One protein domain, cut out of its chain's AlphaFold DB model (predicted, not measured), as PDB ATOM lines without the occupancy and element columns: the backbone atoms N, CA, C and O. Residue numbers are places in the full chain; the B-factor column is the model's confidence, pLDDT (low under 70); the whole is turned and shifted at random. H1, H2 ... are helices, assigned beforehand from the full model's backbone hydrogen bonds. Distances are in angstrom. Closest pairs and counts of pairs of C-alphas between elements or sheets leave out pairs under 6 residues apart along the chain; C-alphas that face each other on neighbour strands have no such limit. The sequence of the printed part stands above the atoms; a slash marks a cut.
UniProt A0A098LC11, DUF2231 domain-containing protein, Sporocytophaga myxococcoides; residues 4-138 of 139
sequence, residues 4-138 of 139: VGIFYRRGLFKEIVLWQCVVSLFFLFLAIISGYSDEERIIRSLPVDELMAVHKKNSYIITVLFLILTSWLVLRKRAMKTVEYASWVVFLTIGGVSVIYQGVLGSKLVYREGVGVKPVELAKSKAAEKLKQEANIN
ATOM      1  N   VAL A   4      40.243 -16.320  50.080       69.50
ATOM      2  CA  VAL A   4      41.562 -16.391  50.742       69.50
ATOM      3  C   VAL A   4      41.589 -15.533  52.016       69.50
ATOM      4  O   VAL A   4      42.252 -15.884  52.990       69.50
ATOM      5  N   GLY A   5      40.802 -14.452  52.061       62.38
ATOM      6  CA  GLY A   5      40.670 -13.586  53.233       62.38
ATOM      7  C   GLY A   5      40.086 -14.275  54.467       62.38
ATOM      8  O   GLY A   5      40.362 -13.846  55.583       62.38
ATOM      9  N   ILE A   6      39.344 -15.375  54.295       67.69
ATOM     10  CA  ILE A   6      38.778 -16.145  55.415       67.69
ATOM     11  C   ILE A   6      39.893 -16.772  56.269       67.69
ATOM     12  O   ILE A   6      39.763 -16.828  57.494       67.69
ATOM     13  N   PHE A   7      40.993 -17.183  55.632       67.38
ATOM     14  CA  PHE A   7      42.106 -17.903  56.259       67.38
ATOM     15  C   PHE A   7      43.325 -17.011  56.566       67.38
ATOM     16  O   PHE A   7      44.213 -17.421  57.311       67.38
ATOM     17  N   TYR A   8      43.383 -15.790  56.022       69.81
ATOM     18  CA  TYR A   8      44.501 -14.855  56.209       69.81
ATOM     19  C   TYR A   8      44.313 -13.941  57.436       69.81
ATOM     20  O   TYR A   8      43.211 -13.808  57.970       69.81
ATOM     21  N   ARG A   9      45.379 -13.254  57.895       74.88
ATOM     22  CA  ARG A   9      45.291 -12.298  59.023       74.88
ATOM     23  C   ARG A   9      44.234 -11.225  58.731       74.88
ATOM     24  O   ARG A   9      44.487 -10.285  57.975       74.88
ATOM     25  N   ARG A  10      43.070 -11.341  59.385       77.31
ATOM     26  CA  ARG A  10      41.871 -10.512  59.147       77.31
ATOM     27  C   ARG A  10      42.154  -9.009  59.169       77.31
ATOM     28  O   ARG A  10      41.566  -8.278  58.385       77.31
ATOM     29  N   GLY A  11      43.042  -8.547  60.052       77.62
ATOM     30  CA  GLY A  11      43.419  -7.131  60.145       77.62
ATOM     31  C   GLY A  11      44.104  -6.608  58.880       77.62
ATOM     32  O   GLY A  11      43.637  -5.636  58.295       77.62
ATOM     33  N   LEU A  12      45.153  -7.298  58.418       82.38
ATOM     34  CA  LEU A  12      45.901  -6.923  57.212       82.38
ATOM     35  C   LEU A  12      45.044  -7.044  55.951       82.38
ATOM     36  O   LEU A  12      45.059  -6.155  55.107       82.38
ATOM     37  N   PHE A  13      44.248  -8.111  55.845       83.62
ATOM     38  CA  PHE A  13      43.357  -8.302  54.702       83.62
ATOM     39  C   PHE A  13      42.332  -7.168  54.580       83.62
ATOM     40  O   PHE A  13      42.133  -6.636  53.493       83.62
ATOM     41  N   LYS A  14      41.713  -6.749  55.695       83.94
ATOM     42  CA  LYS A  14      40.770  -5.620  55.701       83.94
ATOM     43  C   LYS A  14      41.428  -4.313  55.249       83.94
ATOM     44  O   LYS A  14      40.766  -3.525  54.589       83.94
ATOM     45  N   GLU A  15      42.692  -4.072  55.600       87.12
ATOM     46  CA  GLU A  15      43.425  -2.872  55.169       87.12
ATOM     47  C   GLU A  15      43.679  -2.876  53.661       87.12
ATOM     48  O   GLU A  15      43.317  -1.931  52.964       87.12
ATOM     49  N   ILE A  16      44.246  -3.973  53.153       89.06
ATOM     50  CA  ILE A  16      44.588  -4.125  51.735       89.06
ATOM     51  C   ILE A  16      43.326  -4.022  50.879       89.06
ATOM     52  O   ILE A  16      43.296  -3.285  49.896       89.06
ATOM     53  N   VAL A  17      42.261  -4.728  51.269       88.44
ATOM     54  CA  VAL A  17      41.011  -4.710  50.508       88.44
ATOM     55  C   VAL A  17      40.328  -3.350  50.583       88.44
ATOM     56  O   VAL A  17      39.747  -2.934  49.589       88.44
ATOM     57  N   LEU A  18      40.417  -2.625  51.703       89.69
ATOM     58  CA  LEU A  18      39.863  -1.274  51.783       89.69
ATOM     59  C   LEU A  18      40.504  -0.353  50.739       89.69
ATOM     60  O   LEU A  18      39.784   0.274  49.964       89.69
ATOM     61  N   TRP A  19      41.836  -0.317  50.680       90.62
ATOM     62  CA  TRP A  19      42.550   0.485  49.685       90.62
ATOM     63  C   TRP A  19      42.246   0.036  48.260       90.62
ATOM     64  O   TRP A  19      41.960   0.873  47.405       90.62
ATOM     65  N   GLN A  20      42.207  -1.276  48.018       90.69
ATOM     66  CA  GLN A  20      41.824  -1.813  46.717       90.69
ATOM     67  C   GLN A  20      40.415  -1.365  46.311       90.69
ATOM     68  O   GLN A  20      40.211  -0.966  45.167       90.69
ATOM     69  N   CYS A  21      39.446  -1.408  47.227       88.12
ATOM     70  CA  CYS A  21      38.077  -0.977  46.972       88.12
ATOM     71  C   CYS A  21      37.989   0.525  46.679       88.12
ATOM     72  O   CYS A  21      37.303   0.911  45.737       88.12
ATOM     73  N   VAL A  22      38.709   1.364  47.429       90.69
ATOM     74  CA  VAL A  22      38.757   2.819  47.195       90.69
ATOM     75  C   VAL A  22      39.332   3.129  45.812       90.69
ATOM     76  O   VAL A  22      38.714   3.859  45.039       90.69
ATOM     77  N   VAL A  23      40.471   2.525  45.468       92.31
ATOM     78  CA  VAL A  23      41.096   2.685  44.146       92.31
ATOM     79  C   VAL A  23      40.169   2.172  43.043       92.31
ATOM     80  O   VAL A  23      39.990   2.837  42.025       92.31
ATOM     81  N   SER A  24      39.521   1.026  43.255       88.38
ATOM     82  CA  SER A  24      38.586   0.453  42.279       88.38
ATOM     83  C   SER A  24      37.378   1.359  42.047       88.38
ATOM     84  O   SER A  24      36.989   1.553  40.901       88.38
ATOM     85  N   LEU A  25      36.810   1.954  43.103       91.44
ATOM     86  CA  LEU A  25      35.712   2.917  42.978       91.44
ATOM     87  C   LEU A  25      36.140   4.150  42.179       91.44
ATOM     88  O   LEU A  25      35.401   4.579  41.298       91.44
ATOM     89  N   PHE A  26      37.341   4.678  42.428       92.38
ATOM     90  CA  PHE A  26      37.879   5.802  41.660       92.38
ATOM     91  C   PHE A  26      37.955   5.489  40.156       92.38
ATOM     92  O   PHE A  26      37.409   6.233  39.342       92.38
ATOM     93  N   PHE A  27      38.544   4.350  39.777       89.75
ATOM     94  CA  PHE A  27      38.605   3.936  38.370       89.75
ATOM     95  C   PHE A  27      37.233   3.608  37.774       89.75
ATOM     96  O   PHE A  27      37.012   3.844  36.589       89.75
ATOM     97  N   LEU A  28      36.296   3.106  38.577       87.81
ATOM     98  CA  LEU A  28      34.933   2.832  38.133       87.81
ATOM     99  C   LEU A  28      34.191   4.122  37.764       87.81
ATOM    100  O   LEU A  28      33.518   4.159  36.737       87.81
ATOM    101  N   PHE A  29      34.364   5.196  38.541       88.62
ATOM    102  CA  PHE A  29      33.834   6.514  38.181       88.62
ATOM    103  C   PHE A  29      34.442   7.039  36.879       88.62
ATOM    104  O   PHE A  29      33.697   7.480  36.004       88.62
ATOM    105  N   LEU A  30      35.766   6.932  36.710       89.44
ATOM    106  CA  LEU A  30      36.427   7.317  35.457       89.44
ATOM    107  C   LEU A  30      35.892   6.522  34.259       89.44
ATOM    108  O   LEU A  30      35.606   7.104  33.214       89.44
ATOM    109  N   ALA A  31      35.699   5.211  34.417       86.44
ATOM    110  CA  ALA A  31      35.163   4.350  33.368       86.44
ATOM    111  C   ALA A  31      33.723   4.725  32.984       86.44
ATOM    112  O   ALA A  31      33.392   4.747  31.800       86.44
ATOM    113  N   ILE A  32      32.872   5.060  33.961       86.31
ATOM    114  CA  ILE A  32      31.497   5.507  33.701       86.31
ATOM    115  C   ILE A  32      31.500   6.830  32.929       86.31
ATOM    116  O   ILE A  32      30.807   6.938  31.920       86.31
ATOM    117  N   ILE A  33      32.298   7.812  33.358       87.44
ATOM    118  CA  ILE A  33      32.405   9.119  32.686       87.44
ATOM    119  C   ILE A  33      32.889   8.948  31.239       87.44
ATOM    120  O   ILE A  33      32.306   9.521  30.314       87.44
ATOM    121  N   SER A  34      33.918   8.120  31.032       83.38
ATOM    122  CA  SER A  34      34.420   7.796  29.693       83.38
ATOM    123  C   SER A  34      33.337   7.144  28.832       83.38
ATOM    124  O   SER A  34      33.109   7.576  27.708       83.38
ATOM    125  N   GLY A  35      32.615   6.155  29.370       80.94
ATOM    126  CA  GLY A  35      31.560   5.454  28.636       80.94
ATOM    127  C   GLY A  35      30.391   6.356  28.229       80.94
ATOM    128  O   GLY A  35      29.839   6.181  27.145       80.94
ATOM    129  N   TYR A  36      30.037   7.342  29.059       82.56
ATOM    130  CA  TYR A  36      29.044   8.360  28.701       82.56
ATOM    131  C   TYR A  36      29.509   9.256  27.552       82.56
ATOM    132  O   TYR A  36      28.722   9.567  26.665       82.56
ATOM    133  N   SER A  37      30.790   9.629  27.548       79.06
ATOM    134  CA  SER A  37      31.366  10.494  26.510       79.06
ATOM    135  C   SER A  37      31.422   9.806  25.142       79.06
ATOM    136  O   SER A  37      31.290  10.457  24.105       79.06
ATOM    137  N   ASP A  38      31.605   8.483  25.138       73.19
ATOM    138  CA  ASP A  38      31.680   7.689  23.915       73.19
ATOM    139  C   ASP A  38      30.303   7.322  23.356       73.19
ATOM    140  O   ASP A  38      30.161   7.203  22.140       73.19
ATOM    141  N   GLU A  39      29.273   7.175  24.195       71.94
ATOM    142  CA  GLU A  39      27.943   6.727  23.759       71.94
ATOM    143  C   GLU A  39      27.329   7.596  22.656       71.94
ATOM    144  O   GLU A  39      26.701   7.075  21.733       71.94
ATOM    145  N   GLU A  40      27.538   8.907  22.721       69.31
ATOM    146  CA  GLU A  40      27.023   9.859  21.732       69.31
ATOM    147  C   GLU A  40      27.666   9.688  20.345       69.31
ATOM    148  O   GLU A  40      27.132  10.162  19.343       69.31
ATOM    149  N   ARG A  41      28.811   8.997  20.269       68.81
ATOM    150  CA  ARG A  41      29.637   8.856  19.059       68.81
ATOM    151  C   ARG A  41      29.540   7.471  18.416       68.81
ATOM    152  O   ARG A  41      30.148   7.239  17.369       68.81
ATOM    153  N   ILE A  42      28.813   6.537  19.030       72.25
ATOM    154  CA  ILE A  42      28.725   5.146  18.572       72.25
ATOM    155  C   ILE A  42      27.645   5.000  17.496       72.25
ATOM    156  O   ILE A  42      26.516   5.463  17.647       72.25
ATOM    157  N   ILE A  43      27.982   4.287  16.420       70.62
ATOM    158  CA  ILE A  43      27.014   3.862  15.403       70.62
ATOM    159  C   ILE A  43      26.093   2.817  16.038       70.62
ATOM    160  O   ILE A  43      26.526   1.708  16.358       70.62
ATOM    161  N   ARG A  44      24.827   3.187  16.226       70.62
ATOM    162  CA  ARG A  44      23.823   2.324  16.847       70.62
ATOM    163  C   ARG A  44      23.357   1.242  15.883       70.62
ATOM    164  O   ARG A  44      23.040   1.506  14.725       70.62
ATOM    165  N   SER A  45      23.316   0.016  16.382       76.75
ATOM    166  CA  SER A  45      22.683  -1.127  15.732       76.75
ATOM    167  C   SER A  45      22.019  -1.966  16.817       76.75
ATOM    168  O   SER A  45      22.519  -1.998  17.940       76.75
ATOM    169  N   LEU A  46      20.924  -2.662  16.496       79.50
ATOM    170  CA  LEU A  46      20.191  -3.503  17.453       79.50
ATOM    171  C   LEU A  46      21.097  -4.398  18.337       79.50
ATOM    172  O   LEU A  46      20.955  -4.337  19.558       79.50
ATOM    173  N   PRO A  47      22.074  -5.163  17.796       81.19
ATOM    174  CA  PRO A  47      22.947  -5.997  18.631       81.19
ATOM    175  C   PRO A  47      23.915  -5.191  19.514       81.19
ATOM    176  O   PRO A  47      24.244  -5.623  20.621       81.19
ATOM    177  N   VAL A  48      24.358  -4.013  19.059       83.00
ATOM    178  CA  VAL A  48      25.199  -3.103  19.854       83.00
ATOM    179  C   VAL A  48      24.403  -2.503  21.004       83.00
ATOM    180  O   VAL A  48      24.901  -2.476  22.128       83.00
ATOM    181  N   ASP A  49      23.175  -2.060  20.745       85.94
ATOM    182  CA  ASP A  49      22.329  -1.400  21.739       85.94
ATOM    183  C   ASP A  49      21.940  -2.366  22.868       85.94
ATOM    184  O   ASP A  49      22.039  -2.008  24.044       85.94
ATOM    185  N   GLU A  50      21.588  -3.617  22.546       88.56
ATOM    186  CA  GLU A  50      21.301  -4.646  23.556       88.56
ATOM    187  C   GLU A  50      22.526  -4.965  24.422       88.56
ATOM    188  O   GLU A  50      22.447  -4.973  25.657       88.56
ATOM    189  N   LEU A  51      23.684  -5.193  23.793       88.25
ATOM    190  CA  LEU A  51      24.911  -5.518  24.516       88.25
ATOM    191  C   LEU A  51      25.384  -4.338  25.380       88.25
ATOM    192  O   LEU A  51      25.813  -4.537  26.521       88.25
ATOM    193  N   MET A  52      25.260  -3.112  24.867       88.25
ATOM    194  CA  MET A  52      25.575  -1.877  25.583       88.25
ATOM    195  C   MET A  52      24.630  -1.659  26.770       88.25
ATOM    196  O   MET A  52      25.088  -1.306  27.858       88.25
ATOM    197  N   ALA A  53      23.329  -1.928  26.612       89.44
ATOM    198  CA  ALA A  53      22.358  -1.826  27.700       89.44
ATOM    199  C   ALA A  53      22.699  -2.781  28.856       89.44
ATOM    200  O   ALA A  53      22.698  -2.373  30.022       89.44
ATOM    201  N   VAL A  54      23.062  -4.030  28.544       92.00
ATOM    202  CA  VAL A  54      23.500  -5.005  29.556       92.00
ATOM    203  C   VAL A  54      24.812  -4.568  30.209       92.00
ATOM    204  O   VAL A  54      24.913  -4.597  31.437       92.00
ATOM    205  N   HIS A  55      25.792  -4.114  29.420       89.69
ATOM    206  CA  HIS A  55      27.075  -3.613  29.925       89.69
ATOM    207  C   HIS A  55      26.879  -2.450  30.907       89.69
ATOM    208  O   HIS A  55      27.421  -2.465  32.012       89.69
ATOM    209  N   LYS A  56      26.037  -1.475  30.561       90.06
ATOM    210  CA  LYS A  56      25.725  -0.328  31.422       90.06
ATOM    211  C   LYS A  56      24.993  -0.721  32.691       90.06
ATOM    212  O   LYS A  56      25.393  -0.320  33.784       90.06
ATOM    213  N   LYS A  57      23.934  -1.525  32.566       92.12
ATOM    214  CA  LYS A  57      23.155  -1.987  33.719       92.12
ATOM    215  C   LYS A  57      24.044  -2.743  34.708       92.12
ATOM    216  O   LYS A  57      23.958  -2.505  35.910       92.12
ATOM    217  N   ASN A  58      24.922  -3.611  34.207       90.94
ATOM    218  CA  ASN A  58      25.834  -4.376  35.046       90.94
ATOM    219  C   ASN A  58      26.900  -3.484  35.712       90.94
ATOM    220  O   ASN A  58      27.148  -3.660  36.904       90.94
ATOM    221  N   SER A  59      27.434  -2.466  35.018       88.75
ATOM    222  CA  SER A  59      28.299  -1.444  35.637       88.75
ATOM    223  C   SER A  59      27.633  -0.786  36.844       88.75
ATOM    224  O   SER A  59      28.238  -0.734  37.910       88.75
ATOM    225  N   TYR A  60      26.380  -0.336  36.720       91.19
ATOM    226  CA  TYR A  60      25.664   0.298  37.833       91.19
ATOM    227  C   TYR A  60      25.479  -0.627  39.033       91.19
ATOM    228  O   TYR A  60      25.714  -0.216  40.170       91.19
ATOM    229  N   ILE A  61      25.092  -1.880  38.786       93.38
ATOM    230  CA  ILE A  61      24.913  -2.880  39.844       93.38
ATOM    231  C   ILE A  61      26.237  -3.117  40.579       93.38
ATOM    232  O   ILE A  61      26.263  -3.124  41.811       93.38
ATOM    233  N   ILE A  62      27.341  -3.257  39.838       92.06
ATOM    234  CA  ILE A  62      28.684  -3.420  40.409       92.06
ATOM    235  C   ILE A  62      29.066  -2.187  41.234       92.06
ATOM    236  O   ILE A  62      29.510  -2.345  42.370       92.06
ATOM    237  N   THR A  63      28.846  -0.972  40.724       92.44
ATOM    238  CA  THR A  63      29.137   0.273  41.453       92.44
ATOM    239  C   THR A  63      28.409   0.328  42.786       92.44
ATOM    240  O   THR A  63      29.040   0.542  43.818       92.44
ATOM    241  N   VAL A  64      27.094   0.089  42.788       94.38
ATOM    242  CA  VAL A  64      26.283   0.111  44.013       94.38
ATOM    243  C   VAL A  64      26.750  -0.967  44.992       94.38
ATOM    244  O   VAL A  64      26.934  -0.680  46.176       94.38
ATOM    245  N   LEU A  65      27.015  -2.183  44.508       94.12
ATOM    246  CA  LEU A  65      27.514  -3.278  45.340       94.12
ATOM    247  C   LEU A  65      28.849  -2.920  46.009       94.12
ATOM    248  O   LEU A  65      28.983  -3.057  47.225       94.12
ATOM    249  N   PHE A  66      29.829  -2.435  45.244       93.06
ATOM    250  CA  PHE A  66      31.134  -2.060  45.790       93.06
ATOM    251  C   PHE A  66      31.051  -0.837  46.705       93.06
ATOM    252  O   PHE A  66      31.760  -0.798  47.710       93.06
ATOM    253  N   LEU A  67      30.159   0.121  46.438       94.50
ATOM    254  CA  LEU A  67      29.915   1.258  47.328       94.50
ATOM    255  C   LEU A  67      29.389   0.790  48.693       94.50
ATOM    256  O   LEU A  67      29.913   1.204  49.730       94.50
ATOM    257  N   ILE A  68      28.405  -0.118  48.694       95.12
ATOM    258  CA  ILE A  68      27.846  -0.710  49.915       95.12
ATOM    259  C   ILE A  68      28.928  -1.498  50.653       95.12
ATOM    260  O   ILE A  68      29.140  -1.267  51.841       95.12
ATOM    261  N   LEU A  69      29.658  -2.384  49.965       93.56
ATOM    262  CA  LEU A  69      30.698  -3.210  50.586       93.56
ATOM    263  C   LEU A  69      31.840  -2.376  51.174       93.56
ATOM    264  O   LEU A  69      32.327  -2.696  52.260       93.56
ATOM    265  N   THR A  70      32.250  -1.312  50.484       93.62
ATOM    266  CA  THR A  70      33.307  -0.401  50.946       93.62
ATOM    267  C   THR A  70      32.838   0.394  52.154       93.62
ATOM    268  O   THR A  70      33.517   0.397  53.178       93.62
ATOM    269  N   SER A  71      31.647   0.996  52.079       93.75
ATOM    270  CA  SER A  71      31.053   1.745  53.195       93.75
ATOM    271  C   SER A  71      30.864   0.850  54.419       93.75
ATOM    272  O   SER A  71      31.232   1.221  55.533       93.75
ATOM    273  N   TRP A  72      30.379  -0.375  54.208       93.94
ATOM    274  CA  TRP A  72      30.224  -1.368  55.264       93.94
ATOM    275  C   TRP A  72      31.565  -1.700  55.922       93.94
ATOM    276  O   TRP A  72      31.671  -1.708  57.149       93.94
ATOM    277  N   LEU A  73      32.609  -1.930  55.119       91.31
ATOM    278  CA  LEU A  73      33.945  -2.198  55.638       91.31
ATOM    279  C   LEU A  73      34.478  -1.014  56.449       91.31
ATOM    280  O   LEU A  73      34.988  -1.247  57.539       91.31
ATOM    281  N   VAL A  74      34.328   0.226  55.973       92.56
ATOM    282  CA  VAL A  74      34.764   1.442  56.686       92.56
ATOM    283  C   VAL A  74      34.080   1.560  58.048       92.56
ATOM    284  O   VAL A  74      34.759   1.708  59.064       92.56
ATOM    285  N   LEU A  75      32.751   1.426  58.088       92.38
ATOM    286  CA  LEU A  75      31.958   1.601  59.308       92.38
ATOM    287  C   LEU A  75      32.156   0.460  60.316       92.38
ATOM    288  O   LEU A  75      32.139   0.679  61.527       92.38
ATOM    289  N   ARG A  76      32.344  -0.774  59.836       92.25
ATOM    290  CA  ARG A  76      32.339  -1.981  60.681       92.25
ATOM    291  C   ARG A  76      33.717  -2.606  60.884       92.25
ATOM    292  O   ARG A  76      33.822  -3.553  61.662       92.25
ATOM    293  N   LYS A  77      34.790  -2.080  60.272       84.94
ATOM    294  CA  LYS A  77      36.158  -2.658  60.264       84.94
ATOM    295  C   LYS A  77      36.600  -3.240  61.610       84.94
ATOM    296  O   LYS A  77      37.130  -4.357  61.644       84.94
ATOM    297  N   ARG A  78      36.364  -2.492  62.699       84.19
ATOM    298  CA  ARG A  78      36.788  -2.802  64.078       84.19
ATOM    299  C   ARG A  78      35.834  -3.730  64.845       84.19
ATOM    300  O   ARG A  78      36.294  -4.442  65.725       84.19
ATOM    301  N   ALA A  79      34.544  -3.753  64.502       88.56
ATOM    302  CA  ALA A  79      33.494  -4.460  65.254       88.56
ATOM    303  C   ALA A  79      32.880  -5.664  64.509       88.56
ATOM    304  O   ALA A  79      31.945  -6.296  65.000       88.56
ATOM    305  N   MET A  80      33.378  -5.969  63.307       88.56
ATOM    306  CA  MET A  80      32.827  -7.000  62.430       88.56
ATOM    307  C   MET A  80      32.980  -8.405  63.033       88.56
ATOM    308  O   MET A  80      34.103  -8.882  63.234       88.56
ATOM    309  N   LYS A  81      31.852  -9.077  63.289       88.94
ATOM    310  CA  LYS A  81      31.817 -10.460  63.807       88.94
ATOM    311  C   LYS A  81      32.200 -11.469  62.714       88.94
ATOM    312  O   LYS A  81      32.171 -11.149  61.530       88.94
ATOM    313  N   THR A  82      32.530 -12.709  63.088       86.69
ATOM    314  CA  THR A  82      32.979 -13.746  62.132       86.69
ATOM    315  C   THR A  82      31.958 -14.042  61.029       86.69
ATOM    316  O   THR A  82      32.346 -14.096  59.867       86.69
ATOM    317  N   VAL A  83      30.671 -14.191  61.365       88.88
ATOM    318  CA  VAL A  83      29.610 -14.457  60.370       88.88
ATOM    319  C   VAL A  83      29.427 -13.263  59.430       88.88
ATOM    320  O   VAL A  83      29.404 -13.431  58.219       88.88
ATOM    321  N   GLU A  84      29.388 -12.047  59.982       90.88
ATOM    322  CA  GLU A  84      29.304 -10.803  59.205       90.88
ATOM    323  C   GLU A  84      30.483 -10.668  58.230       90.88
ATOM    324  O   GLU A  84      30.294 -10.354  57.057       90.88
ATOM    325  N   TYR A  85      31.696 -10.969  58.699       88.19
ATOM    326  CA  TYR A  85      32.897 -10.961  57.875       88.19
ATOM    327  C   TYR A  85      32.841 -12.012  56.761       88.19
ATOM    328  O   TYR A  85      33.166 -11.697  55.620       88.19
ATOM    329  N   ALA A  86      32.400 -13.237  57.061       88.75
ATOM    330  CA  ALA A  86      32.268 -14.296  56.064       88.75
ATOM    331  C   ALA A  86      31.267 -13.909  54.963       88.75
ATOM    332  O   ALA A  86      31.605 -13.986  53.783       88.75
ATOM    333  N   SER A  87      30.087 -13.402  55.335       90.81
ATOM    334  CA  SER A  87      29.094 -12.913  54.372       90.81
ATOM    335  C   SER A  87      29.648 -11.774  53.518       90.81
ATOM    336  O   SER A  87      29.511 -11.790  52.297       90.81
ATOM    337  N   TRP A  88      30.340 -10.815  54.137       92.88
ATOM    338  CA  TRP A  88      30.972  -9.708  53.420       92.88
ATOM    339  C   TRP A  88      32.020 -10.198  52.405       92.88
ATOM    340  O   TRP A  88      32.035  -9.741  51.263       92.88
ATOM    341  N   VAL A  89      32.846 -11.183  52.776       90.50
ATOM    342  CA  VAL A  89      33.831 -11.804  51.872       90.50
ATOM    343  C   VAL A  89      33.160 -12.551  50.710       90.50
ATOM    344  O   VAL A  89      33.662 -12.510  49.580       90.50
ATOM    345  N   VAL A  90      32.033 -13.221  50.953       91.75
ATOM    346  CA  VAL A  90      31.255 -13.893  49.898       91.75
ATOM    347  C   VAL A  90      30.731 -12.872  48.891       91.75
ATOM    348  O   VAL A  90      30.984 -13.021  47.696       91.75
ATOM    349  N   PHE A  91      30.094 -11.791  49.351       93.69
ATOM    350  CA  PHE A  91      29.612 -10.730  48.461       93.69
ATOM    351  C   PHE A  91      30.744 -10.032  47.705       93.69
ATOM    352  O   PHE A  91      30.602  -9.759  46.515       93.69
ATOM    353  N   LEU A  92      31.891  -9.809  48.350       92.06
ATOM    354  CA  LEU A  92      33.086  -9.295  47.683       92.06
ATOM    355  C   LEU A  92      33.567 -10.236  46.569       92.06
ATOM    356  O   LEU A  92      33.973  -9.785  45.500       92.06
ATOM    357  N   THR A  93      33.512 -11.549  46.801       91.25
ATOM    358  CA  THR A  93      33.892 -12.555  45.800       91.25
ATOM    359  C   THR A  93      32.935 -12.535  44.614       91.25
ATOM    360  O   THR A  93      33.395 -12.489  43.474       91.25
ATOM    361  N   ILE A  94      31.626 -12.502  44.876       93.06
ATOM    362  CA  ILE A  94      30.590 -12.384  43.840       93.06
ATOM    363  C   ILE A  94      30.804 -11.105  43.026       93.06
ATOM    364  O   ILE A  94      30.868 -11.165  41.802       93.06
ATOM    365  N   GLY A  95      31.013  -9.965  43.693       91.75
ATOM    366  CA  GLY A  95      31.314  -8.696  43.032       91.75
ATOM    367  C   GLY A  95      32.558  -8.775  42.145       91.75
ATOM    368  O   GLY A  95      32.535  -8.302  41.012       91.75
ATOM    369  N   GLY A  96      33.620  -9.438  42.611       90.81
ATOM    370  CA  GLY A  96      34.828  -9.672  41.817       90.81
ATOM    371  C   GLY A  96      34.577 -10.499  40.551       90.81
ATOM    372  O   GLY A  96      35.101 -10.165  39.491       90.81
ATOM    373  N   VAL A  97      33.742 -11.539  40.627       92.94
ATOM    374  CA  VAL A  97      33.339 -12.327  39.447       92.94
ATOM    375  C   VAL A  97      32.524 -11.473  38.474       92.94
ATOM    376  O   VAL A  97      32.776 -11.506  37.268       92.94
ATOM    377  N   SER A  98      31.606 -10.647  38.981       92.19
ATOM    378  CA  SER A  98      30.820  -9.728  38.153       92.19
ATOM    379  C   SER A  98      31.693  -8.718  37.400       92.19
ATOM    380  O   SER A  98      31.392  -8.401  36.252       92.19
ATOM    381  N   VAL A  99      32.799  -8.252  37.993       91.25
ATOM    382  CA  VAL A  99      33.777  -7.375  37.315       91.25
ATOM    383  C   VAL A  99      34.471  -8.094  36.154       91.25
ATOM    384  O   VAL A  99      34.649  -7.509  35.089       91.25
ATOM    385  N   ILE A 100      34.819  -9.373  36.308       92.50
ATOM    386  CA  ILE A 100      35.395 -10.163  35.206       92.50
ATOM    387  C   ILE A 100      34.380 -10.282  34.064       92.50
ATOM    388  O   ILE A 100      34.715 -10.041  32.903       92.50
ATOM    389  N   TYR A 101      33.124 -10.589  34.396       93.31
ATOM    390  CA  TYR A 101      32.042 -10.636  33.414       93.31
ATOM    391  C   TYR A 101      31.841  -9.287  32.706       93.31
ATOM    392  O   TYR A 101      31.674  -9.248  31.485       93.31
ATOM    393  N   GLN A 102      31.952  -8.174  33.436       91.06
ATOM    394  CA  GLN A 102      31.923  -6.828  32.864       91.06
ATOM    395  C   GLN A 102      33.028  -6.617  31.819       91.06
ATOM    396  O   GLN A 102      32.763  -6.071  30.746       91.06
ATOM    397  N   GLY A 103      34.242  -7.096  32.102       90.38
ATOM    398  CA  GLY A 103      35.358  -7.079  31.155       90.38
ATOM    399  C   GLY A 103      35.067  -7.886  29.887       90.38
ATOM    400  O   GLY A 103      35.335  -7.417  28.782       90.38
ATOM    401  N   VAL A 104      34.430  -9.056  30.018       92.62
ATOM    402  CA  VAL A 104      33.999  -9.864  28.863       92.62
ATOM    403  C   VAL A 104      32.985  -9.101  28.009       92.62
ATOM    404  O   VAL A 104      33.139  -9.052  26.789       92.62
ATOM    405  N   LEU A 105      31.982  -8.464  28.620       90.62
ATOM    406  CA  LEU A 105      31.008  -7.645  27.890       90.62
ATOM    407  C   LEU A 105      31.675  -6.472  27.159       90.62
ATOM    408  O   LEU A 105      31.415  -6.268  25.975       90.62
ATOM    409  N   GLY A 106      32.575  -5.750  27.835       87.69
ATOM    410  CA  GLY A 106      33.326  -4.643  27.235       87.69
ATOM    411  C   GLY A 106      34.189  -5.096  26.055       87.69
ATOM    412  O   GLY A 106      34.163  -4.485  24.991       87.69
ATOM    413  N   SER A 107      34.881  -6.229  26.193       89.25
ATOM    414  CA  SER A 107      35.686  -6.793  25.104       89.25
ATOM    415  C   SER A 107      34.836  -7.183  23.890       89.25
ATOM    416  O   SER A 107      35.248  -6.950  22.758       89.25
ATOM    417  N   LYS A 108      33.621  -7.713  24.095       88.94
ATOM    418  CA  LYS A 108      32.700  -8.036  22.996       88.94
ATOM    419  C   LYS A 108      32.238  -6.775  22.263       88.94
ATOM    420  O   LYS A 108      32.228  -6.785  21.036       88.94
ATOM    421  N   LEU A 109      31.926  -5.693  22.981       86.69
ATOM    422  CA  LEU A 109      31.574  -4.409  22.360       86.69
ATOM    423  C   LEU A 109      32.694  -3.917  21.432       86.69
ATOM    424  O   LEU A 109      32.435  -3.565  20.283       86.69
ATOM    425  N   VAL A 110      33.943  -3.957  21.898       84.94
ATOM    426  CA  VAL A 110      35.090  -3.456  21.127       84.94
ATOM    427  C   VAL A 110      35.472  -4.401  19.987       84.94
ATOM    428  O   VAL A 110      35.509  -3.986  18.833       84.94
ATOM    429  N   TYR A 111      35.744  -5.675  20.278       85.00
ATOM    430  CA  TYR A 111      36.356  -6.591  19.309       85.00
ATOM    431  C   TYR A 111      35.358  -7.259  18.365       85.00
ATOM    432  O   TYR A 111      35.712  -7.557  17.228       85.00
ATOM    433  N   ARG A 112      34.127  -7.523  18.819       82.56
ATOM    434  CA  ARG A 112      33.111  -8.177  17.981       82.56
ATOM    435  C   ARG A 112      32.296  -7.148  17.215       82.56
ATOM    436  O   ARG A 112      32.155  -7.250  16.000       82.56
ATOM    437  N   GLU A 113      31.791  -6.147  17.926       80.69
ATOM    438  CA  GLU A 113      30.891  -5.165  17.325       80.69
ATOM    439  C   GLU A 113      31.634  -3.954  16.735       80.69
ATOM    440  O   GLU A 113      31.096  -3.244  15.879       80.69
ATOM    441  N   GLY A 114      32.909  -3.758  17.088       76.38
ATOM    442  CA  GLY A 114      33.740  -2.672  16.562       76.38
ATOM    443  C   GLY A 114      33.437  -1.313  17.192       76.38
ATOM    444  O   GLY A 114      33.760  -0.278  16.599       76.38
ATOM    445  N   VAL A 115      32.795  -1.300  18.364       76.00
ATOM    446  CA  VAL A 115      32.489  -0.082  19.120       76.00
ATOM    447  C   VAL A 115      33.800   0.618  19.484       76.00
ATOM    448  O   VAL A 115      34.697   0.009  20.060       76.00
ATOM    449  N   GLY A 116      33.933   1.890  19.096       68.88
ATOM    450  CA  GLY A 116      35.153   2.687  19.293       68.88
ATOM    451  C   GLY A 116      36.241   2.518  18.218       68.88
ATOM    452  O   GLY A 116      37.117   3.371  18.124       68.88
ATOM    453  N   VAL A 117      36.167   1.493  17.354       67.62
ATOM    454  CA  VAL A 117      37.150   1.251  16.269       67.62
ATOM    455  C   VAL A 117      36.603   1.668  14.898       67.62
ATOM    456  O   VAL A 117      37.204   2.495  14.210       67.62
ATOM    457  N   LYS A 118      35.412   1.181  14.527       60.38
ATOM    458  CA  LYS A 118      34.750   1.505  13.245       60.38
ATOM    459  C   LYS A 118      34.519   3.008  13.001       60.38
ATOM    460  O   LYS A 118      34.662   3.437  11.855       60.38
ATOM    461  N   PRO A 119      34.208   3.844  14.017       57.31
ATOM    462  CA  PRO A 119      34.070   5.288  13.815       57.31
ATOM    463  C   PRO A 119      35.362   5.950  13.313       57.31
ATOM    464  O   PRO A 119      35.300   6.887  12.521       57.31
ATOM    465  N   VAL A 120      36.534   5.449  13.724       59.09
ATOM    466  CA  VAL A 120      37.842   5.978  13.303       59.09
ATOM    467  C   VAL A 120      38.147   5.601  11.854       59.09
ATOM    468  O   VAL A 120      38.673   6.424  11.106       59.09
ATOM    469  N   GLU A 121      37.795   4.388  11.432       61.00
ATOM    470  CA  GLU A 121      37.975   3.943  10.043       61.00
ATOM    471  C   GLU A 121      37.080   4.718   9.072       61.00
ATOM    472  O   GLU A 121      37.567   5.212   8.057       61.00
ATOM    473  N   LEU A 122      35.803   4.916   9.418       61.75
ATOM    474  CA  LEU A 122      34.866   5.729   8.632       61.75
ATOM    475  C   LEU A 122      35.259   7.213   8.590       61.75
ATOM    476  O   LEU A 122      35.109   7.867   7.558       61.75
ATOM    477  N   ALA A 123      35.783   7.762   9.689       62.66
ATOM    478  CA  ALA A 123      36.309   9.125   9.703       62.66
ATOM    479  C   ALA A 123      37.553   9.258   8.809       62.66
ATOM    480  O   ALA A 123      37.659  10.218   8.045       62.66
ATOM    481  N   LYS A 124      38.467   8.278   8.847       66.56
ATOM    482  CA  LYS A 124      39.643   8.232   7.967       66.56
ATOM    483  C   LYS A 124      39.259   8.075   6.496       66.56
ATOM    484  O   LYS A 124      39.847   8.755   5.662       66.56
ATOM    485  N   SER A 125      38.276   7.229   6.174       68.44
ATOM    486  CA  SER A 125      37.837   7.028   4.788       68.44
ATOM    487  C   SER A 125      37.202   8.296   4.213       68.44
ATOM    488  O   SER A 125      37.584   8.719   3.126       68.44
ATOM    489  N   LYS A 126      36.323   8.964   4.974       74.06
ATOM    490  CA  LYS A 126      35.721  10.246   4.571       74.06
ATOM    491  C   LYS A 126      36.754  11.363   4.437       74.06
ATOM    492  O   LYS A 126      36.682  12.148   3.497       74.06
ATOM    493  N   ALA A 127      37.727  11.436   5.347       76.94
ATOM    494  CA  ALA A 127      38.820  12.402   5.245       76.94
ATOM    495  C   ALA A 127      39.681  12.153   3.992       76.94
ATOM    496  O   ALA A 127      40.026  13.098   3.286       76.94
ATOM    497  N   ALA A 128      39.975  10.888   3.676       78.56
ATOM    498  CA  ALA A 128      40.717  10.511   2.477       78.56
ATOM    499  C   ALA A 128      39.940  10.796   1.177       78.56
ATOM    500  O   ALA A 128      40.536  11.252   0.203       78.56
ATOM    501  N   GLU A 129      38.622  10.573   1.150       81.06
ATOM    502  CA  GLU A 129      37.763  10.951   0.015       81.06
ATOM    503  C   GLU A 129      37.703  12.464  -0.192       81.06
ATOM    504  O   GLU A 129      37.847  12.928  -1.323       81.06
ATOM    505  N   LYS A 130      37.562  13.244   0.887       82.00
ATOM    506  CA  LYS A 130      37.540  14.712   0.819       82.00
ATOM    507  C   LYS A 130      38.853  15.270   0.261       82.00
ATOM    508  O   LYS A 130      38.821  16.113  -0.628       82.00
ATOM    509  N   LEU A 131      39.994  14.734   0.706       81.94
ATOM    510  CA  LEU A 131      41.313  15.093   0.171       81.94
ATOM    511  C   LEU A 131      41.454  14.742  -1.318       81.94
ATOM    512  O   LEU A 131      42.010  15.526  -2.081       81.94
ATOM    513  N   LYS A 132      40.924  13.590  -1.757       78.50
ATOM    514  CA  LYS A 132      40.902  13.225  -3.185       78.50
ATOM    515  C   LYS A 132      40.013  14.154  -4.013       78.50
ATOM    516  O   LYS A 132      40.388  14.495  -5.130       78.50
ATOM    517  N   GLN A 133      38.859  14.568  -3.491       79.94
ATOM    518  CA  GLN A 133      37.992  15.541  -4.160       79.94
ATOM    519  C   GLN A 133      38.660  16.915  -4.267       79.94
ATOM    520  O   GLN A 133      38.709  17.469  -5.357       79.94
ATOM    521  N   GLU A 134      39.234  17.434  -3.180       80.62
ATOM    522  CA  GLU A 134      39.953  18.718  -3.178       80.62
ATOM    523  C   GLU A 134      41.168  18.702  -4.128       80.62
ATOM    524  O   GLU A 134      41.441  19.698  -4.796       80.62
ATOM    525  N   ALA A 135      41.860  17.566  -4.261       76.88
ATOM    526  CA  ALA A 135      42.956  17.399  -5.219       76.88
ATOM    527  C   ALA A 135      42.487  17.330  -6.689       76.88
ATOM    528  O   ALA A 135      43.194  17.814  -7.567       76.88
ATOM    529  N   ASN A 136      41.305  16.767  -6.963       71.50
ATOM    530  CA  ASN A 136      40.742  16.653  -8.318       71.50
ATOM    531  C   ASN A 136      40.039  17.924  -8.823       71.50
ATOM    532  O   ASN A 136      39.796  18.028 -10.019       71.50
ATOM    533  N   ILE A 137      39.687  18.868  -7.946       63.38
ATOM    534  CA  ILE A 137      39.036  20.139  -8.325       63.38
ATOM    535  C   ILE A 137      40.077  21.230  -8.670       63.38
ATOM    536  O   ILE A 137      39.730  22.266  -9.222       63.38
ATOM    537  N   ASN A 138      41.362  20.998  -8.377       55.66
ATOM    538  CA  ASN A 138      42.461  21.948  -8.606       55.66
ATOM    539  C   ASN A 138      43.163  21.806  -9.980       55.66
ATOM    540  O   ASN A 138      44.322  22.201 -10.105       55.66
TER     541      ASN A 138
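AT A GLANCE: This is residues 4 to 138 of the 139 residues of the protein "DUF2231 domain-containing protein" of Sporocytophaga myxococcoides (UniProt A0A098LC11). Three long helices, H1, H2 and H3, run up and down side by side as a loose three-helix bundle, their centres making a triangle. Residues 120 to 138, of which 120 to 136 belong to H4, stick out beyond one end of this body as a free arm and add to its length. The printed part has 135 residues with four named helices in the order H1, H2, H3, H4, no named strand, and the class is all helix. The whole is only just extended, close to loose, with a radius of gyration of the C-alphas of 21.7 A, and it is a rod spanning 79 by 27 by 21 A.

HOW THE PARTS SIT: H2, residues 46 to 76, is the longest helix. It touches H3, residues 82 to 111, with the C-alphas of His 55 and Leu 105 the closest at 6.0 A. The two form a helical hairpin, opposite ways at a shallow tilt of 26 degrees. H2 also touches H1, residues 10 to 39, with the C-alphas of Cys 21 and Thr 70 the closest at 6.2 A. This too is a helical hairpin, opposite ways at a shallow tilt of 31 degrees. H1 and H3 are near each other, with 5 pairs of C-alphas within 10 A. H4, residues 118 to 136, is apart from H1, H2 and H3. In H1, H2, H3 and H4 every O i to N i+4 pair is within hydrogen-bond range.

IN THESE COORDINATES: H2 is 44.9 A long from first to last C-alpha, H3 43.5 A, H1 41.8 A and H4 27.0 A. H2 begins at C-alpha 46 (20.191, -3.503, 17.453), H1 begins at C-alpha 10 (41.871, -10.512, 59.147), and H4 ends at C-alpha 136 (40.742, 16.653, -8.318).

THE WHOLE: The C-alphas of Lys 81 and Asn 138, the two farthest apart, are 80.0 A apart. Without residues 120 to 138 the body spans 51 by 20 by 17 A. The printed part has no cut. The link from H2 to H3 is tight, and those from H1 to H2 and from H3 to H4 are short. The mean pLDDT of the printed part is 83.7, and residues 4 to 8, 40 to 41, 116 to 125 and 137 to 138 are under 70.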